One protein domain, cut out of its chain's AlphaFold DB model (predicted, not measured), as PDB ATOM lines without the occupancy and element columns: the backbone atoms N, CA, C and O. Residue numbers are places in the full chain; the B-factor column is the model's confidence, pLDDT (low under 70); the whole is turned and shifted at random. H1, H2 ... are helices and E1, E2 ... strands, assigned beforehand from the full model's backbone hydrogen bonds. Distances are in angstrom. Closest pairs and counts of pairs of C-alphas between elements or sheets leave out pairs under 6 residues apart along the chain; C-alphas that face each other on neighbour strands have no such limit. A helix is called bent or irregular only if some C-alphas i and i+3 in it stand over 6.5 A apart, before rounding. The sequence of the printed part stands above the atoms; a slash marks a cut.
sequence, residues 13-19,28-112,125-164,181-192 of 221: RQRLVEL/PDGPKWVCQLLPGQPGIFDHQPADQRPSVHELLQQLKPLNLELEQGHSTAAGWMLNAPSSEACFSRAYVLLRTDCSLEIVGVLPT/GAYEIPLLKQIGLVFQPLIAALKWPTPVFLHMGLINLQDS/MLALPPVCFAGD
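This is residues 13 to 19, 28 to 112, 125 to 164 and 181 to 192 of the 221 residues of an uncharacterized protein of Aquitalea magnusonii (UniProt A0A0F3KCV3). One twisted sheet of seven strands runs through the domain as a slab, with helices over both faces. H2 and the arm H3a of the bent helix H3 are over one face, where the other arm, H3b, packs on H2; the short helix H1 is over the opposite face. The printed part has 144 residues, with three named helices and seven named strands in the order H1 E1 H2 E2 E3 E4 E5 H3 E6 E7. The strands stand in the order E2 E3 E4 E5 E1 E6 E7, all antiparallel, and the class is mixed. The whole is compact, with a radius of gyration of the C-alphas of 14.7 A and spans of 45 by 32 by 28 A.

In the sheet, E5, residues 104 to 109, is the neighbour of E1, residues 32 to 39, with N 35 and O 106 2.8 A apart. E6, residues 152 to 159, follows, with N 36 and O 155 2.8 A apart, then the edge strand E7, residues 181 to 183, with N 158 and O 182 2.8 A apart. Beyond E5 come E4, residues 94 to 99, with N 97 and O 105 2.8 A apart, E3, residues 79 to 83, with N 82 and O 96 2.9 A apart, and the edge strand E2, residues 74 to 76, with N 74 and O 81 2.9 A apart. E2 to E5 form a meander, each strand the antiparallel neighbour of the one before. H1, residues 13 to 19, is on the sheet at a height of 8.3 A, over E6 and only just not over E1, on which 2 of its C-alphas fall; its closest C-alphas to E6 are Leu 16 and Gly 157, 6.7 A. H2, residues 54 to 61, is on the opposite face at a height of 10.6 A, along the strands, at 21 degrees to E3 on the local plane. H3, residues 125 to 146, was assigned as one helix by its hydrogen bonds but is bent, with C-alphas 133 and 136 7.4 A apart; its arms are H3a, residues 125 to 133, and H3b, residues 136 to 146, the latter irregular, with C-alphas 137 and 140 6.9 A apart. H3a is on the same face as H2, and H3b only grazes the sheet with residues 139 to 143. H2 and H3b touch, closest at the C-alphas of Leu 59 and Leu 142, 5.9 A, at a steep tilt of 40 degrees, opposite ways. Every O i to N i+4 pair is within hydrogen-bond range in H1 and H2, against 4 of 5 in H3a and 5 of 7 in H3b.

H1 begins at C-alpha 13, (117.029, 85.034, 161.569). E1 is 23.1 A long, E6 22.7 A, E5 17.1 A, E4 15.9 A and H3b 15.0 A. E7 ends at C-alpha 183, (111.147, 82.604, 158.442).

The C-alphas farthest apart, those of Asp 46 and Asp 163, are 46.2 A apart. Residues 20 to 27, 113 to 124 and 165 to 180 are not printed, with C-alpha gaps of 13.5, 12.2 and 11.4 A. The links E1 to H2 and H2 to E2 are long. The pLDDT is under 70 at residues 40 to 52 and 88 to 89.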
ATOM      1  N   ARG A  13     117.961  85.613 160.594       76.69
ATOM      2  CA  ARG A  13     117.029  85.034 161.569       76.69
ATOM      3  C   ARG A  13     116.965  85.864 162.850       76.69
ATOM      4  O   ARG A  13     115.869  86.140 163.320       76.69
ATOM      5  N   GLN A  14     118.108  86.252 163.417       83.19
ATOM      6  CA  GLN A  14     118.134  87.128 164.596       83.19
ATOM      7  C   GLN A  14     117.466  88.468 164.292       83.19
ATOM      8  O   GLN A  14     116.697  88.965 165.103       83.19
ATOM      9  N   ARG A  15     117.677  89.006 163.093       82.81
ATOM     10  CA  ARG A  15     117.092  90.277 162.695       82.81
ATOM     11  C   ARG A  15     115.578  90.186 162.494       82.81
ATOM     12  O   ARG A  15     114.859  91.083 162.917       82.81
ATOM     13  N   LEU A  16     115.080  89.089 161.919       82.00
ATOM     14  CA  LEU A  16     113.644  88.795 161.887       82.00
ATOM     15  C   LEU A  16     113.057  88.737 163.304       82.00
ATOM     16  O   LEU A  16     112.001  89.314 163.536       82.00
ATOM     17  N   VAL A  17     113.762  88.114 164.258       86.88
ATOM     18  CA  VAL A  17     113.355  88.087 165.674       86.88
ATOM     19  C   VAL A  17     113.331  89.493 166.276       86.88
ATOM     20  O   VAL A  17     112.346  89.853 166.908       86.88
ATOM     21  N   GLU A  18     114.348  90.323 166.057       86.81
ATOM     22  CA  GLU A  18     114.356  91.715 166.539       86.81
ATOM     23  C   GLU A  18     113.179  92.522 165.983       86.81
ATOM     24  O   GLU A  18     112.545  93.286 166.706       86.81
ATOM     25  N   LEU A  19     112.845  92.312 164.709       83.19
ATOM     26  CA  LEU A  19     111.724  92.991 164.064       83.19
ATOM     27  C   LEU A  19     110.361  92.575 164.631       83.19
ATOM     28  O   LEU A  19     109.420  93.358 164.520       83.19
ATOM     29  N   PRO A  28     101.632 100.356 161.397       92.19
ATOM     30  CA  PRO A  28     100.355  99.854 161.886       92.19
ATOM     31  C   PRO A  28     100.452  98.420 162.425       92.19
ATOM     32  O   PRO A  28     101.342  97.638 162.051       92.19
ATOM     33  N   ASP A  29      99.494  98.065 163.277       90.00
ATOM     34  CA  ASP A  29      99.312  96.695 163.742       90.00
ATOM     35  C   ASP A  29      98.970  95.739 162.595       90.00
ATOM     36  O   ASP A  29      98.526  96.137 161.517       90.00
ATOM     37  N   GLY A  30      99.203  94.452 162.851       91.88
ATOM     38  CA  GLY A  30      98.926  93.363 161.922       91.88
ATOM     39  C   GLY A  30     100.168  92.753 161.257       91.88
ATOM     40  O   GLY A  30     101.303  93.170 161.547       91.88
ATOM     41  N   PRO A  31      99.940  91.754 160.381       95.19
ATOM     42  CA  PRO A  31     100.971  90.980 159.706       95.19
ATOM     43  C   PRO A  31     101.921  91.847 158.892       95.19
ATOM     44  O   PRO A  31     101.497  92.729 158.141       95.19
ATOM     45  N   LYS A  32     103.219  91.564 158.991       96.25
ATOM     46  CA  LYS A  32     104.245  92.280 158.227       96.25
ATOM     47  C   LYS A  32     105.075  91.302 157.423       96.25
ATOM     48  O   LYS A  32     105.507  90.274 157.938       96.25
ATOM     49  N   TRP A  33     105.315  91.659 156.172       96.56
ATOM     50  CA  TRP A  33     106.306  91.022 155.323       96.56
ATOM     51  C   TRP A  33     107.634  91.753 155.469       96.56
ATOM     52  O   TRP A  33     107.689  92.982 155.413       96.56
ATOM     53  N   VAL A  34     108.691  90.979 155.679       95.81
ATOM     54  CA  VAL A  34     110.051  91.456 155.892       95.81
ATOM     55  C   VAL A  34     110.967  90.783 154.884       95.81
ATOM     56  O   VAL A  34     110.958  89.563 154.742       95.81
ATOM     57  N   CYS A  35     111.809  91.583 154.244       94.31
ATOM     58  CA  CYS A  35     112.853  91.160 153.332       94.31
ATOM     59  C   CYS A  35     114.184  91.790 153.713       94.31
ATOM     60  O   CYS A  35     114.255  92.969 154.053       94.31
ATOM     61  N   GLN A  36     115.251  91.004 153.622       92.88
ATOM     62  CA  GLN A  36     116.610  91.456 153.868       92.88
ATOM     63  C   GLN A  36     117.540  90.921 152.805       92.88
ATOM     64  O   GLN A  36     117.657  89.706 152.655       92.88
ATOM     65  N   LEU A  37     118.214  91.816 152.089       92.38
ATOM     66  CA  LEU A  37     119.317  91.422 151.228       92.38
ATOM     67  C   LEU A  37     120.632  91.582 151.980       92.38
ATOM     68  O   LEU A  37     120.951  92.662 152.484       92.38
ATOM     69  N   LEU A  38     121.381  90.483 152.030       88.75
ATOM     70  CA  LEU A  38     122.658  90.376 152.716       88.75
ATOM     71  C   LEU A  38     123.731  89.844 151.759       88.75
ATOM     72  O   LEU A  38     123.512  88.826 151.098       88.75
ATOM     73  N   PRO A  39     124.919  90.465 151.703       83.94
ATOM     74  CA  PRO A  39     126.067  89.860 151.045       83.94
ATOM     75  C   PRO A  39     126.572  88.658 151.854       83.94
ATOM     76  O   PRO A  39     126.733  88.733 153.074       83.94
ATOM     77  N   GLY A  40     126.849  87.553 151.164       68.50
ATOM     78  CA  GLY A  40     127.248  86.264 151.736       68.50
ATOM     79  C   GLY A  40     128.652  86.249 152.335       68.50
ATOM     80  O   GLY A  40     128.945  85.391 153.165       68.50
ATOM     81  N   GLN A  41     129.503  87.216 151.981       66.00
ATOM     82  CA  GLN A  41     130.762  87.466 152.676       66.00
ATOM     83  C   GLN A  41     130.787  88.869 153.294       66.00
ATOM     84  O   GLN A  41     130.323  89.838 152.681       66.00
ATOM     85  N   PRO A  42     131.336  89.014 154.513       55.59
ATOM     86  CA  PRO A  42     131.670  90.315 155.057       55.59
ATOM     87  C   PRO A  42     132.844  90.902 154.272       55.59
ATOM     88  O   PRO A  42     133.997  90.568 154.511       55.59
ATOM     89  N   GLY A  43     132.536  91.757 153.300       54.44
ATOM     90  CA  GLY A  43     133.526  92.597 152.640       54.44
ATOM     91  C   GLY A  43     133.695  93.918 153.383       54.44
ATOM     92  O   GLY A  43     132.715  94.502 153.847       54.44
ATOM     93  N   ILE A  44     134.934  94.402 153.460       54.31
ATOM     94  CA  ILE A  44     135.196  95.832 153.623       54.31
ATOM     95  C   ILE A  44     134.725  96.471 152.315       54.31
ATOM     96  O   ILE A  44     135.236  96.151 151.242       54.31
ATOM     97  N   PHE A  45     133.685  97.298 152.374       61.78
ATOM     98  CA  PHE A  45     133.228  98.030 151.200       61.78
ATOM     99  C   PHE A  45     134.227  99.167 150.943       61.78
ATOM    100  O   PHE A  45     134.074 100.258 151.478       61.78
ATOM    101  N   ASP A  46     135.261  98.909 150.136       50.03
ATOM    102  CA  ASP A  46     136.326  99.864 149.754       50.03
ATOM    103  C   ASP A  46     135.834 101.007 148.835       50.03
ATOM    104  O   ASP A  46     136.585 101.623 148.073       50.03
ATOM    105  N   HIS A  47     134.534 101.281 148.837       55.38
ATOM    106  CA  HIS A  47     133.889 102.201 147.917       55.38
ATOM    107  C   HIS A  47     133.065 103.230 148.677       55.38
ATOM    108  O   HIS A  47     132.602 102.979 149.786       55.38
ATOM    109  N   GLN A  48     132.903 104.397 148.044       56.69
ATOM    110  CA  GLN A  48     132.082 105.504 148.517       56.69
ATOM    111  C   GLN A  48     130.782 104.992 149.170       56.69
ATOM    112  O   GLN A  48     130.159 104.085 148.597       56.69
ATOM    113  N   PRO A  49     130.377 105.549 150.330       67.06
ATOM    114  CA  PRO A  49     129.184 105.113 151.044       67.06
ATOM    115  C   PRO A  49     127.991 104.970 150.098       67.06
ATOM    116  O   PRO A  49     127.780 105.781 149.192       67.06
ATOM    117  N   ALA A  50     127.270 103.859 150.227       65.06
ATOM    118  CA  ALA A  50     126.263 103.466 149.251       65.06
ATOM    119  C   ALA A  50     125.122 104.492 149.111       65.06
ATOM    120  O   ALA A  50     124.596 104.662 148.014       65.06
ATOM    121  N   ASP A  51     124.845 105.212 150.193       64.00
ATOM    122  CA  ASP A  51     123.936 106.351 150.354       64.00
ATOM    123  C   ASP A  51     124.451 107.672 149.742       64.00
ATOM    124  O   ASP A  51     123.819 108.717 149.855       64.00
ATOM    125  N   GLN A  52     125.612 107.665 149.088       69.06
ATOM    126  CA  GLN A  52     126.148 108.824 148.365       69.06
ATOM    127  C   GLN A  52     126.172 108.614 146.849       69.06
ATOM    128  O   GLN A  52     126.661 109.469 146.109       69.06
ATOM    129  N   ARG A  53     125.661 107.475 146.364       80.88
ATOM    130  CA  ARG A  53     125.619 107.136 144.938       80.88
ATOM    131  C   ARG A  53     124.224 107.442 144.369       80.88
ATOM    132  O   ARG A  53     123.288 106.717 144.701       80.88
ATOM    133  N   PRO A  54     124.066 108.435 143.467       82.69
ATOM    134  CA  PRO A  54     122.759 108.783 142.895       82.69
ATOM    135  C   PRO A  54     122.043 107.600 142.232       82.69
ATOM    136  O   PRO A  54     120.850 107.410 142.440       82.69
ATOM    137  N   SER A  55     122.787 106.738 141.531       86.38
ATOM    138  CA  SER A  55     122.234 105.534 140.900       86.38
ATOM    139  C   SER A  55     121.656 104.529 141.902       86.38
ATOM    140  O   SER A  55     120.693 103.835 141.589       86.38
ATOM    141  N   VAL A  56     122.207 104.450 143.120       90.50
ATOM    142  CA  VAL A  56     121.649 103.613 144.192       90.50
ATOM    143  C   VAL A  56     120.347 104.225 144.695       90.50
ATOM    144  O   VAL A  56     119.369 103.503 144.846       90.50
ATOM    145  N   HIS A  57     120.295 105.543 144.899       89.81
ATOM    146  CA  HIS A  57     119.067 106.223 145.325       89.81
ATOM    147  C   HIS A  57     117.937 106.071 144.310       89.81
ATOM    148  O   HIS A  57     116.823 105.736 144.698       89.81
ATOM    149  N   GLU A  58     118.223 106.238 143.020       91.19
ATOM    150  CA  GLU A  58     117.241 106.046 141.949       91.19
ATOM    151  C   GLU A  58     116.678 104.620 141.926       91.19
ATOM    152  O   GLU A  58     115.476 104.436 141.743       91.19
ATOM    153  N   LEU A  59     117.521 103.606 142.140       94.25
ATOM    154  CA  LEU A  59     117.087 102.207 142.204       94.25
ATOM    155  C   LEU A  59     116.328 101.891 143.499       94.25
ATOM    156  O   LEU A  59     115.355 101.141 143.465       94.25
ATOM    157  N   LEU A  60     116.724 102.479 144.629       94.38
ATOM    158  CA  LEU A  60     115.985 102.363 145.889       94.38
ATOM    159  C   LEU A  60     114.595 103.004 145.790       94.38
ATOM    160  O   LEU A  60     113.635 102.430 146.292       94.38
ATOM    161  N   GLN A  61     114.468 104.144 145.104       93.69
ATOM    162  CA  GLN A  61     113.188 104.822 144.867       93.69
ATOM    163  C   GLN A  61     112.252 104.001 143.960       93.69
ATOM    164  O   GLN A  61     111.038 104.160 144.021       93.69
ATOM    165  N   GLN A  62     112.808 103.124 143.117       94.94
ATOM    166  CA  GLN A  62     112.040 102.218 142.257       94.94
ATOM    167  C   GLN A  62     111.527 100.973 142.986       94.94
ATOM    168  O   GLN A  62     110.693 100.255 142.427       94.94
ATOM    169  N   LEU A  63     112.010 100.691 144.202       94.94
ATOM    170  CA  LEU A  63     111.465  99.605 145.006       94.94
ATOM    171  C   LEU A  63     110.021  99.920 145.381       94.94
ATOM    172  O   LEU A  63     109.701 101.001 145.868       94.94
ATOM    173  N   LYS A  64     109.162  98.917 145.220       93.25
ATOM    174  CA  LYS A  64     107.745  98.973 145.574       93.25
ATOM    175  C   LYS A  64     107.398  97.844 146.537       93.25
ATOM    176  O   LYS A  64     106.850  96.817 146.105       93.25
ATOM    177  N   PRO A  65     107.740  97.969 147.832       91.69
ATOM    178  CA  PRO A  65     107.315  97.008 148.842       91.69
ATOM    179  C   PRO A  65     105.787  96.945 148.847       91.69
ATOM    180  O   PRO A  65     105.127  97.974 148.962       91.69
ATOM    181  N   LEU A  66     105.211  95.753 148.670       91.62
ATOM    182  CA  LEU A  66     103.754  95.568 148.550       91.62
ATOM    183  C   LEU A  66     103.093  96.414 147.441       91.62
ATOM    184  O   LEU A  66     101.921  96.768 147.548       91.62
ATOM    185  N   ASN A  67     103.842  96.747 146.381       93.00
ATOM    186  CA  ASN A  67     103.403  97.642 145.304       93.00
ATOM    187  C   ASN A  67     103.079  99.085 145.760       93.00
ATOM    188  O   ASN A  67     102.286  99.768 145.115       93.00
ATOM    189  N   LEU A  68     103.670  99.545 146.867       92.94
ATOM    190  CA  LEU A  68     103.547 100.920 147.353       92.94
ATOM    191  C   LEU A  68     104.690 101.789 146.826       92.94
ATOM    192  O   LEU A  68     105.838 101.353 146.816       92.94
ATOM    193  N   GLU A  69     104.376 103.023 146.430       94.06
ATOM    194  CA  GLU A  69     105.389 104.039 146.130       94.06
ATOM    195  C   GLU A  69     106.048 104.532 147.424       94.06
ATOM    196  O   GLU A  69     105.399 104.617 148.474       94.06
ATOM    197  N   LEU A  70     107.330 104.876 147.338       94.75
ATOM    198  CA  LEU A  70     108.112 105.406 148.452       94.75
ATOM    199  C   LEU A  70     108.345 106.910 148.275       94.75
ATOM    200  O   LEU A  70     108.556 107.393 147.161       94.75
ATOM    201  N   GLU A  71     108.326 107.646 149.384       93.81
ATOM    202  CA  GLU A  71     108.676 109.065 149.444       93.81
ATOM    203  C   GLU A  71     110.190 109.275 149.316       93.81
ATOM    204  O   GLU A  71     110.980 108.327 149.257       93.81
ATOM    205  N   GLN A  72     110.609 110.539 149.226       89.19
ATOM    206  CA  GLN A  72     112.026 110.879 149.134       89.19
ATOM    207  C   GLN A  72     112.801 110.355 150.347       89.19
ATOM    208  O   GLN A  72     112.348 110.435 151.491       89.19
ATOM    209  N   GLY A  73     113.991 109.823 150.077       90.56
ATOM    210  CA  GLY A  73     114.834 109.270 151.123       90.56
ATOM    211  C   GLY A  73     115.411 110.320 152.073       90.56
ATOM    212  O   GLY A  73     115.570 111.489 151.718       90.56
ATOM    213  N   HIS A  74     115.762 109.881 153.278       91.31
ATOM    214  CA  HIS A  74     116.415 110.690 154.300       91.31
ATOM    215  C   HIS A  74     117.395 109.856 155.140       91.31
ATOM    216  O   HIS A  74     117.271 108.635 155.264       91.31
ATOM    217  N   SER A  75     118.379 110.522 155.749       90.88
ATOM    218  CA  SER A  75     119.337 109.882 156.652       90.88
ATOM    219  C   SER A  75     118.722 109.620 158.027       90.88
ATOM    220  O   SER A  75     118.029 110.462 158.593       90.88
ATOM    221  N   THR A  76     119.054 108.471 158.605       89.50
ATOM    222  CA  THR A  76     118.719 108.066 159.974       89.50
ATOM    223  C   THR A  76     119.983 107.579 160.685       89.50
ATOM    224  O   THR A  76     121.000 107.311 160.045       89.50
ATOM    225  N   ALA A  77     119.922 107.383 162.005       87.44
ATOM    226  CA  ALA A  77     121.036 106.792 162.751       87.44
ATOM    227  C   ALA A  77     121.397 105.366 162.281       87.44
ATOM    228  O   ALA A  77     122.534 104.934 162.452       87.44
ATOM    229  N   ALA A  78     120.443 104.637 161.689       86.69
ATOM    230  CA  ALA A  78     120.635 103.266 161.220       86.69
ATOM    231  C   ALA A  78     121.080 103.171 159.747       86.69
ATOM    232  O   ALA A  78     121.435 102.080 159.297       86.69
ATOM    233  N   GLY A  79     121.050 104.278 158.996       90.38
ATOM    234  CA  GLY A  79     121.347 104.319 157.562       90.38
ATOM    235  C   GLY A  79     120.393 105.220 156.774       90.38
ATOM    236  O   GLY A  79     119.730 106.087 157.344       90.38
ATOM    237  N   TRP A  80     120.312 105.014 155.463       93.00
ATOM    238  CA  TRP A  80     119.448 105.776 154.559       93.00
ATOM    239  C   TRP A  80     118.087 105.099 154.392       93.00
ATOM    240  O   TRP A  80     118.019 103.912 154.069       93.00
ATOM    241  N   MET A  81     117.004 105.844 154.603       95.06
ATOM    242  CA  MET A  81     115.648 105.306 154.644       95.06
ATOM    243  C   MET A  81     114.737 105.967 153.616       95.06
ATOM    244  O   MET A  81     114.792 107.175 153.424       95.06
ATOM    245  N   LEU A  82     113.859 105.167 153.016       96.06
ATOM    246  CA  LEU A  82     112.693 105.605 152.259       96.06
ATOM    247  C   LEU A  82     111.461 104.949 152.880       96.06
ATOM    248  O   LEU A  82     111.505 103.771 153.230       96.06
ATOM    249  N   ASN A  83     110.358 105.670 153.015       95.50
ATOM    250  CA  ASN A  83     109.120 105.131 153.567       95.50
ATOM    251  C   ASN A  83     107.936 105.461 152.657       95.50
ATOM    252  O   ASN A  83     107.960 106.420 151.893       95.50
ATOM    253  N   ALA A  84     106.913 104.611 152.680       93.94
ATOM    254  CA  ALA A  84     105.656 104.915 152.018       93.94
ATOM    255  C   ALA A  84     104.981 106.088 152.747       93.94
ATOM    256  O   ALA A  84     105.152 106.195 153.973       93.94
ATOM    257  N   PRO A  85     104.178 106.908 152.041       88.56
ATOM    258  CA  PRO A  85     103.449 108.007 152.655       88.56
ATOM    259  C   PRO A  85     102.712 107.549 153.908       88.56
ATOM    260  O   PRO A  85     102.058 106.496 153.925       88.56
ATOM    261  N   SER A  86     102.850 108.328 154.976       84.50
ATOM    262  CA  SER A  86     102.151 108.030 156.222       84.50
ATOM    263  C   SER A  86     100.653 108.253 156.041       84.50
ATOM    264  O   SER A  86     100.230 109.193 155.369       84.50
ATOM    265  N   SER A  87      99.838 107.395 156.652       74.31
ATOM    266  CA  SER A  87      98.408 107.683 156.771       74.31
ATOM    267  C   SER A  87      98.171 108.824 157.769       74.31
ATOM    268  O   SER A  87      99.081 109.231 158.494       74.31
ATOM    269  N   GLU A  88      96.929 109.305 157.867       62.88
ATOM    270  CA  GLU A  88      96.510 110.314 158.860       62.88
ATOM    271  C   GLU A  88      96.864 109.929 160.312       62.88
ATOM    272  O   GLU A  88      96.993 110.796 161.169       62.88
ATOM    273  N   ALA A  89      97.082 108.638 160.583       68.06
ATOM    274  CA  ALA A  89      97.499 108.118 161.882       68.06
ATOM    275  C   ALA A  89      99.025 108.186 162.135       68.06
ATOM    276  O   ALA A  89      99.509 107.567 163.077       68.06
ATOM    277  N   CYS A  90      99.794 108.897 161.300       77.75
ATOM    278  CA  CYS A  90     101.258 109.042 161.388       77.75
ATOM    279  C   CYS A  90     102.054 107.724 161.310       77.75
ATOM    280  O   CYS A  90     103.225 107.679 161.687       77.75
ATOM    281  N   PHE A  91     101.444 106.655 160.800       88.19
ATOM    282  CA  PHE A  91     102.115 105.379 160.588       88.19
ATOM    283  C   PHE A  91     102.434 105.176 159.110       88.19
ATOM    284  O   PHE A  91     101.563 105.347 158.251       88.19
ATOM    285  N   SER A  92     103.656 104.729 158.819       92.00
ATOM    286  CA  SER A  92     104.018 104.301 157.470       92.00
ATOM    287  C   SER A  92     103.741 102.812 157.286       92.00
ATOM    288  O   SER A  92     104.030 101.979 158.149       92.00
ATOM    289  N   ARG A  93     103.166 102.461 156.136       93.94
ATOM    290  CA  ARG A  93     102.798 101.076 155.809       93.94
ATOM    291  C   ARG A  93     103.942 100.271 155.209       93.94
ATOM    292  O   ARG A  93     103.832  99.050 155.163       93.94
ATOM    293  N   ALA A  94     105.013 100.915 154.764       96.31
ATOM    294  CA  ALA A  94     106.191 100.237 154.251       96.31
ATOM    295  C   ALA A  94     107.429 101.123 154.347       96.31
ATOM    296  O   ALA A  94     107.325 102.342 154.280       96.31
ATOM    297  N   TYR A  95     108.601 100.511 154.454       96.38
ATOM    298  CA  TYR A  95     109.866 101.218 154.328       96.38
ATOM    299  C   TYR A  95     110.945 100.345 153.702       96.38
ATOM    300  O   TYR A  95     110.869  99.114 153.685       96.38
ATOM    301  N   VAL A  96     111.970 101.027 153.216       96.94
ATOM    302  CA  VAL A  96     113.246 100.484 152.782       96.94
ATOM    303  C   VAL A  96     114.330 101.196 153.578       96.94
ATOM    304  O   VAL A  96     114.331 102.421 153.672       96.94
ATOM    305  N   LEU A  97     115.251 100.439 154.158       94.88
ATOM    306  CA  LEU A  97     116.377 100.950 154.926       94.88
ATOM    307  C   LEU A  97     117.664 100.315 154.402       94.88
ATOM    308  O   LEU A  97     117.918  99.130 154.616       94.88
ATOM    309  N   LEU A  98     118.480 101.125 153.731       92.94
ATOM    310  CA  LEU A  98     119.859 100.785 153.417       92.94
ATOM    311  C   LEU A  98     120.715 101.109 154.641       92.94
ATOM    312  O   LEU A  98     120.956 102.273 154.962       92.94
ATOM    313  N   ARG A  99     121.146 100.069 155.346       89.31
ATOM    314  CA  ARG A  99     121.878 100.198 156.602       89.31
ATOM    315  C   ARG A  99     123.331 100.604 156.405       89.31
ATOM    316  O   ARG A  99     123.930 100.386 155.354       89.31
ATOM    317  N   THR A 100     123.933 101.103 157.481       83.62
ATOM    318  CA  THR A 100     125.370 101.417 157.547       83.62
ATOM    319  C   THR A 100     126.270 100.194 157.351       83.62
ATOM    320  O   THR A 100     127.393 100.332 156.881       83.62
ATOM    321  N   ASP A 101     125.785  98.989 157.663       80.19
ATOM    322  CA  ASP A 101     126.479  97.723 157.379       80.19
ATOM    323  C   ASP A 101     126.284  97.232 155.929       80.19
ATOM    324  O   ASP A 101     126.696  96.122 155.582       80.19
ATOM    325  N   CYS A 102     125.670  98.075 155.090       81.12
ATOM    326  CA  CYS A 102     125.303  97.816 153.705       81.12
ATOM    327  C   CYS A 102     124.339  96.640 153.525       81.12
ATOM    328  O   CYS A 102     124.282  96.088 152.431       81.12
ATOM    329  N   SER A 103     123.571  96.257 154.548       87.88
ATOM    330  CA  SER A 103     122.376  95.435 154.356       87.88
ATOM    331  C   SER A 103     121.206  96.287 153.863       87.88
ATOM    332  O   SER A 103     121.098  97.472 154.183       87.88
ATOM    333  N   LEU A 104     120.313  95.681 153.081       92.31
ATOM    334  CA  LEU A 104     119.059  96.316 152.684       92.31
ATOM    335  C   LEU A 104     117.907  95.632 153.403       92.31
ATOM    336  O   LEU A 104     117.657  94.453 153.173       92.31
ATOM    337  N   GLU A 105     117.198  96.375 154.242       94.88
ATOM    338  CA  GLU A 105     115.966  95.938 154.889       94.88
ATOM    339  C   GLU A 105     114.764  96.535 154.160       94.88
ATOM    340  O   GLU A 105     114.747  97.716 153.831       94.88
ATOM    341  N   ILE A 106     113.754  95.712 153.906       96.31
ATOM    342  CA  ILE A 106     112.506  96.090 153.255       96.31
ATOM    343  C   ILE A 106     111.379  95.523 154.107       96.31
ATOM    344  O   ILE A 106     111.346  94.321 154.362       96.31
ATOM    345  N   VAL A 107     110.454  96.364 154.556       96.94
ATOM    346  CA  VAL A 107     109.331  95.931 155.397       96.94
ATOM    347  C   VAL A 107     108.040  96.541 154.886       96.94
ATOM    348  O   VAL A 107     108.009  97.709 154.508       96.94
ATOM    349  N   GLY A 108     106.959  95.765 154.903       96.06
ATOM    350  CA  GLY A 108     105.618  96.242 154.587       96.06
ATOM    351  C   GLY A 108     104.555  95.584 155.461       96.06
ATOM    352  O   GLY A 108     104.614  94.383 155.716       96.06
ATOM    353  N   VAL A 109     103.566  96.362 155.899       95.94
ATOM    354  CA  VAL A 109     102.363  95.848 156.568       95.94
ATOM    355  C   VAL A 109     101.404  95.315 155.517       95.94
ATOM    356  O   VAL A 109     100.951  96.061 154.639       95.94
ATOM    357  N   LEU A 110     101.090  94.025 155.611       95.69
ATOM    358  CA  LEU A 110     100.186  93.372 154.678       95.69
ATOM    359  C   LEU A 110      98.799  94.023 154.749       95.69
ATOM    360  O   LEU A 110      98.298  94.279 155.844       95.69
ATOM    361  N   PRO A 111      98.148  94.296 153.605       93.62
ATOM    362  CA  PRO A 111      96.747  94.680 153.605       93.62
ATOM    363  C   PRO A 111      95.905  93.555 154.208       93.62
ATOM    364  O   PRO A 111      95.967  92.415 153.740       93.62
ATOM    365  N   THR A 112      95.115  93.888 155.224       94.62
ATOM    366  CA  THR A 112      94.209  92.949 155.884       94.62
ATOM    367  C   THR A 112      92.753  93.339 155.671       94.62
ATOM    368  O   THR A 112      92.420  94.524 155.620       94.62
ATOM    369  N   GLY A 125      99.573  87.052 147.601       91.31
ATOM    370  CA  GLY A 125      99.868  87.751 146.345       91.31
ATOM    371  C   GLY A 125     100.202  89.240 146.510       91.31
ATOM    372  O   GLY A 125     100.875  89.800 145.645       91.31
ATOM    373  N   ALA A 126      99.829  89.861 147.637       91.75
ATOM    374  CA  ALA A 126     100.168  91.246 147.955       91.75
ATOM    375  C   ALA A 126     101.683  91.504 148.051       91.75
ATOM    376  O   ALA A 126     102.119  92.605 147.730       91.75
ATOM    377  N   TYR A 127     102.487  90.517 148.462       92.62
ATOM    378  CA  TYR A 127     103.953  90.635 148.488       92.62
ATOM    379  C   TYR A 127     104.637  89.752 147.439       92.62
ATOM    380  O   TYR A 127     105.658  90.158 146.886       92.62
ATOM    381  N   GLU A 128     104.070  88.583 147.115       93.69
ATOM    382  CA  GLU A 128     104.684  87.637 146.173       93.69
ATOM    383  C   GLU A 128     104.775  88.226 144.760       93.69
ATOM    384  O   GLU A 128     105.847  88.244 144.155       93.69
ATOM    385  N   ILE A 129     103.665  88.762 144.237       92.75
ATOM    386  CA  ILE A 129     103.598  89.268 142.860       92.75
ATOM    387  C   ILE A 129     104.507  90.492 142.670       92.75
ATOM    388  O   ILE A 129     105.276  90.504 141.701       92.75
ATOM    389  N   PRO A 130     104.483  91.519 143.550       92.75
ATOM    390  CA  PRO A 130     105.391  92.652 143.413       92.75
ATOM    391  C   PRO A 130     106.857  92.244 143.523       92.75
ATOM    392  O   PRO A 130     107.672  92.770 142.767       92.75
ATOM    393  N   LEU A 131     107.202  91.310 144.416       94.06
ATOM    394  CA  LEU A 131     108.580  90.849 144.568       94.06
ATOM    395  C   LEU A 131     109.071  90.152 143.294       94.06
ATOM    396  O   LEU A 131     110.103  90.540 142.751       94.06
ATOM    397  N   LEU A 132     108.295  89.200 142.758       94.56
ATOM    398  CA  LEU A 132     108.633  88.468 141.529       94.56
ATOM    399  C   LEU A 132     108.815  89.396 140.318       94.56
ATOM    400  O   LEU A 132     109.722  89.184 139.510       94.56
ATOM    401  N   LYS A 133     107.989  90.443 140.195       94.06
ATOM    402  CA  LYS A 133     108.101  91.446 139.120       94.06
ATOM    403  C   LYS A 133     109.369  92.296 139.229       94.06
ATOM    404  O   LYS A 133     109.900  92.726 138.210       94.06
ATOM    405  N   GLN A 134     109.860  92.533 140.443       94.94
ATOM    406  CA  GLN A 134     110.977  93.444 140.697       94.94
ATOM    407  C   GLN A 134     112.356  92.772 140.645       94.94
ATOM    408  O   GLN A 134     113.354  93.490 140.612       94.94
ATOM    409  N   ILE A 135     112.449  91.435 140.604       94.44
ATOM    410  CA  ILE A 135     113.735  90.709 140.662       94.44
ATOM    411  C   ILE A 135     114.732  91.185 139.603       94.44
ATOM    412  O   ILE A 135     115.811  91.662 139.953       94.44
ATOM    413  N   GLY A 136     114.367  91.089 138.323       93.31
ATOM    414  CA  GLY A 136     115.250  91.503 137.227       93.31
ATOM    415  C   GLY A 136     115.269  93.012 136.987       93.31
ATOM    416  O   GLY A 136     116.268  93.547 136.521       93.31
ATOM    417  N   LEU A 137     114.176  93.708 137.319       94.38
ATOM    418  CA  LEU A 137     114.015  95.133 137.014       94.38
ATOM    419  C   LEU A 137     114.670  96.053 138.046       94.38
ATOM    420  O   LEU A 137     115.139  97.124 137.684       94.38
ATOM    421  N   VAL A 138     114.691  95.648 139.319       95.12
ATOM    422  CA  VAL A 138     115.123  96.506 140.431       95.12
ATOM    423  C   VAL A 138     116.174  95.813 141.291       95.12
ATOM    424  O   VAL A 138     117.262  96.356 141.458       95.12
ATOM    425  N   PHE A 139     115.911  94.602 141.798       94.88
ATOM    426  CA  PHE A 139     116.815  93.958 142.762       94.88
ATOM    427  C   PHE A 139     118.182  93.611 142.159       94.88
ATOM    428  O   PHE A 139     119.203  93.942 142.756       94.88
ATOM    429  N   GLN A 140     118.234  92.983 140.980       93.50
ATOM    430  CA  GLN A 140     119.511  92.655 140.330       93.50
ATOM    431  C   GLN A 140     120.331  93.912 139.964       93.50
ATOM    432  O   GLN A 140     121.504  93.974 140.352       93.50
ATOM    433  N   PRO A 141     119.757  94.947 139.310       93.44
ATOM    434  CA  PRO A 141     120.450  96.219 139.098       93.44
ATOM    435  C   PRO A 141     120.917  96.881 140.396       93.44
ATOM    436  O   PRO A 141     122.031  97.398 140.446       93.44
ATOM    437  N   LEU A 142     120.107  96.834 141.459       93.06
ATOM    438  CA  LEU A 142     120.451  97.404 142.760       93.06
ATOM    439  C   LEU A 142     121.648  96.688 143.394       93.06
ATOM    440  O   LEU A 142     122.578  97.352 143.839       93.06
ATOM    441  N   ILE A 143     121.681  95.354 143.373       91.50
ATOM    442  CA  ILE A 143     122.826  94.563 143.855       91.50
ATOM    443  C   ILE A 143     124.107  94.943 143.096       91.50
ATOM    444  O   ILE A 143     125.154  95.174 143.711       91.50
ATOM    445  N   ALA A 144     124.020  95.052 141.767       89.81
ATOM    446  CA  ALA A 144     125.147  95.445 140.924       89.81
ATOM    447  C   ALA A 144     125.610  96.883 141.217       89.81
ATOM    448  O   ALA A 144     126.807  97.128 141.377       89.81
ATOM    449  N   ALA A 145     124.672  97.825 141.358       89.56
ATOM    450  CA  ALA A 145     124.955  99.220 141.687       89.56
ATOM    451  C   ALA A 145     125.578  99.366 143.078       89.56
ATOM    452  O   ALA A 145     126.493 100.174 143.256       89.56
ATOM    453  N   LEU A 146     125.132  98.557 144.046       87.56
ATOM    454  CA  LEU A 146     125.690  98.486 145.395       87.56
ATOM    455  C   LEU A 146     127.094  97.877 145.413       87.56
ATOM    456  O   LEU A 146     127.871  98.225 146.306       87.56
ATOM    457  N   LYS A 147     127.459  97.099 144.383       86.12
ATOM    458  CA  LYS A 147     128.721  96.351 144.264       86.12
ATOM    459  C   LYS A 147     128.910  95.353 145.408       86.12
ATOM    460  O   LYS A 147     130.005  95.216 145.949       86.12
ATOM    461  N   TRP A 148     127.832  94.690 145.819       86.38
ATOM    462  CA  TRP A 148     127.921  93.681 146.868       86.38
ATOM    463  C   TRP A 148     128.724  92.460 146.406       86.38
ATOM    464  O   TRP A 148     128.540  92.010 145.271       86.38
ATOM    465  N   PRO A 149     129.585  91.894 147.272       82.06
ATOM    466  CA  PRO A 149     130.268  90.653 146.956       82.06
ATOM    467  C   PRO A 149     129.243  89.524 146.841       82.06
ATOM    468  O   PRO A 149     128.338  89.391 147.670       82.06
ATOM    469  N   THR A 150     129.392  88.712 145.801       82.50
ATOM    470  CA  THR A 150     128.590  87.508 145.615       82.50
ATOM    471  C   THR A 150     129.115  86.368 146.501       82.50
ATOM    472  O   THR A 150     130.302  86.339 146.833       82.50
ATOM    473  N   PRO A 151     128.257  85.407 146.889       87.19
ATOM    474  CA  PRO A 151     126.809  85.370 146.655       87.19
ATOM    475  C   PRO A 151     126.055  86.390 147.520       87.19
ATOM    476  O   PRO A 151     126.474  86.682 148.632       87.19
ATOM    477  N   VAL A 152     124.935  86.917 147.026       90.62
ATOM    478  CA  VAL A 152     123.998  87.743 147.810       90.62
ATOM    479  C   VAL A 152     122.773  86.897 148.118       90.62
ATOM    480  O   VAL A 152     122.287  86.188 147.241       90.62
ATOM    481  N   PHE A 153     122.266  86.968 149.344       92.19
ATOM    482  CA  PHE A 153     121.091  86.217 149.770       92.19
ATOM    483  C   PHE A 153     119.951  87.152 150.137       92.19
ATOM    484  O   PHE A 153     120.144  88.139 150.848       92.19
ATOM    485  N   LEU A 154     118.753  86.800 149.685       94.19
ATOM    486  CA  LEU A 154     117.508  87.376 150.159       94.19
ATOM    487  C   LEU A 154     116.931  86.480 151.246       94.19
ATOM    488  O   LEU A 154     116.543  85.338 151.010       94.19
ATOM    489  N   HIS A 155     116.843  87.037 152.440       93.31
ATOM    490  CA  HIS A 155     116.149  86.444 153.562       93.31
ATOM    491  C   HIS A 155     114.776  87.075 153.685       93.31
ATOM    492  O   HIS A 155     114.634  88.293 153.576       93.31
ATOM    493  N   MET A 156     113.763  86.250 153.913       94.50
ATOM    494  CA  MET A 156     112.388  86.717 153.998       94.50
ATOM    495  C   MET A 156     111.717  86.144 155.228       94.50
ATOM    496  O   MET A 156     112.040  85.045 155.685       94.50
ATOM    497  N   GLY A 157     110.745  86.878 155.741       94.50
ATOM    498  CA  GLY A 157     109.903  86.396 156.807       94.50
ATOM    499  C   GLY A 157     108.577  87.123 156.868       94.50
ATOM    500  O   GLY A 157     108.386  88.194 156.292       94.50
ATOM    501  N   LEU A 158     107.666  86.504 157.597       95.25
ATOM    502  CA  LEU A 158     106.410  87.084 158.019       95.25
ATOM    503  C   LEU A 158     106.425  87.175 159.544       95.25
ATOM    504  O   LEU A 158     106.813  86.216 160.210       95.25
ATOM    505  N   ILE A 159     106.022  88.314 160.090       95.19
ATOM    506  CA  ILE A 159     105.933  88.558 161.536       95.19
ATOM    507  C   ILE A 159     104.536  89.062 161.895       95.19
ATOM    508  O   ILE A 159     103.793  89.522 161.025       95.19
ATOM    509  N   ASN A 160     104.197  89.005 163.184       93.50
ATOM    510  CA  ASN A 160     102.907  89.429 163.736       93.50
ATOM    511  C   ASN A 160     101.723  88.702 163.077       93.50
ATOM    512  O   ASN A 160     100.715  89.309 162.729       93.50
ATOM    513  N   LEU A 161     101.872  87.388 162.886       93.44
ATOM    514  CA  LEU A 161     100.875  86.527 162.239       93.44
ATOM    515  C   LEU A 161      99.759  86.030 163.176       93.44
ATOM    516  O   LEU A 161      98.858  85.324 162.720       93.44
ATOM    517  N   GLN A 162      99.830  86.367 164.465       89.50
ATOM    518  CA  GLN A 162      98.865  85.937 165.481       89.50
ATOM    519  C   GLN A 162      97.437  86.310 165.071       89.50
ATOM    520  O   GLN A 162      97.207  87.397 164.542       89.50
ATOM    521  N   ASP A 163      96.505  85.378 165.280       89.69
ATOM    522  CA  ASP A 163      95.076  85.526 164.973       89.69
ATOM    523  C   ASP A 163      94.768  85.946 163.521       89.69
ATOM    524  O   ASP A 163      93.682  86.446 163.210       89.69
ATOM    525  N   SER A 164      95.722  85.724 162.608       94.62
ATOM    526  CA  SER A 164      95.565  86.018 161.190       94.62
ATOM    527  C   SER A 164      95.208  84.774 160.380       94.62
ATOM    528  O   SER A 164      95.476  83.638 160.774       94.62
ATOM    529  N   MET A 181     105.715  84.149 163.958       91.75
ATOM    530  CA  MET A 181     106.733  84.472 162.965       91.75
ATOM    531  C   MET A 181     106.995  83.247 162.089       91.75
ATOM    532  O   MET A 181     107.128  82.131 162.590       91.75
ATOM    533  N   LEU A 182     107.161  83.475 160.791       91.69
ATOM    534  CA  LEU A 182     107.588  82.473 159.827       91.69
ATOM    535  C   LEU A 182     108.808  82.990 159.064       91.69
ATOM    536  O   LEU A 182     108.702  83.945 158.300       91.69
ATOM    537  N   ALA A 183     109.962  82.355 159.258       92.06
ATOM    538  CA  ALA A 183     111.147  82.604 158.442       92.06
ATOM    539  C   ALA A 183     111.125  81.685 157.216       92.06
ATOM    540  O   ALA A 183     110.931  80.476 157.355       92.06
ATOM    541  N   LEU A 184     111.331  82.250 156.029       91.62
ATOM    542  CA  LEU A 184     111.390  81.493 154.782       91.62
ATOM    543  C   LEU A 184     112.837  81.050 154.498       91.62
ATOM    544  O   LEU A 184     113.784  81.687 154.980       91.62
ATOM    545  N   PRO A 185     113.035  79.980 153.704       91.25
ATOM    546  CA  PRO A 185     114.356  79.619 153.205       91.25
ATOM    547  C   PRO A 185     115.029  80.807 152.494       91.25
ATOM    548  O   PRO A 185     114.352  81.527 151.755       91.25
ATOM    549  N   PRO A 186     116.338  81.037 152.706       92.19
ATOM    550  CA  PRO A 186     117.058  82.086 151.996       92.19
ATOM    551  C   PRO A 186     117.132  81.769 150.502       92.19
ATOM    552  O   PRO A 186     117.393  80.628 150.125       92.19
ATOM    553  N   VAL A 187     116.953  82.790 149.666       94.25
ATOM    554  CA  VAL A 187     117.071  82.679 148.207       94.25
ATOM    555  C   VAL A 187     118.373  83.308 147.749       94.25
ATOM    556  O   VAL A 187     118.694  84.438 148.128       94.25
ATOM    557  N   CYS A 188     119.135  82.580 146.937       92.94
ATOM    558  CA  CYS A 188     120.406  83.065 146.428       92.94
ATOM    559  C   CYS A 188     120.175  83.929 145.187       92.94
ATOM    560  O   CYS A 188     119.582  83.494 144.207       92.94
ATOM    561  N   PHE A 189     120.709  85.146 145.180       91.69
ATOM    562  CA  PHE A 189     120.777  85.996 143.990       91.69
ATOM    563  C   PHE A 189     122.012  85.646 143.141       91.69
ATOM    564  O   PHE A 189     122.757  86.522 142.701       91.69
ATOM    565  N   ALA A 190     122.251  84.350 142.932       84.00
ATOM    566  CA  ALA A 190     123.254  83.834 142.011       84.00
ATOM    567  C   ALA A 190     122.541  83.040 140.914       84.00
ATOM    568  O   ALA A 190     121.960  81.996 141.188       84.00
ATOM    569  N   GLY A 191     122.570  83.548 139.683       85.12
ATOM    570  CA  GLY A 191     121.881  82.941 138.544       85.12
ATOM    571  C   GLY A 191     121.090  83.959 137.731       85.12
ATOM    572  O   GLY A 191     121.142  85.167 137.985       85.12
ATOM    573  N   ASP A 192     120.373  83.461 136.728       92.69
ATOM    574  CA  ASP A 192     119.452  84.275 135.942       92.69
ATOM    575  C   ASP A 192     118.149  84.576 136.708       92.69
ATOM    576  O   ASP A 192     117.858  84.023 137.771       92.69
TER     577      ASP A 192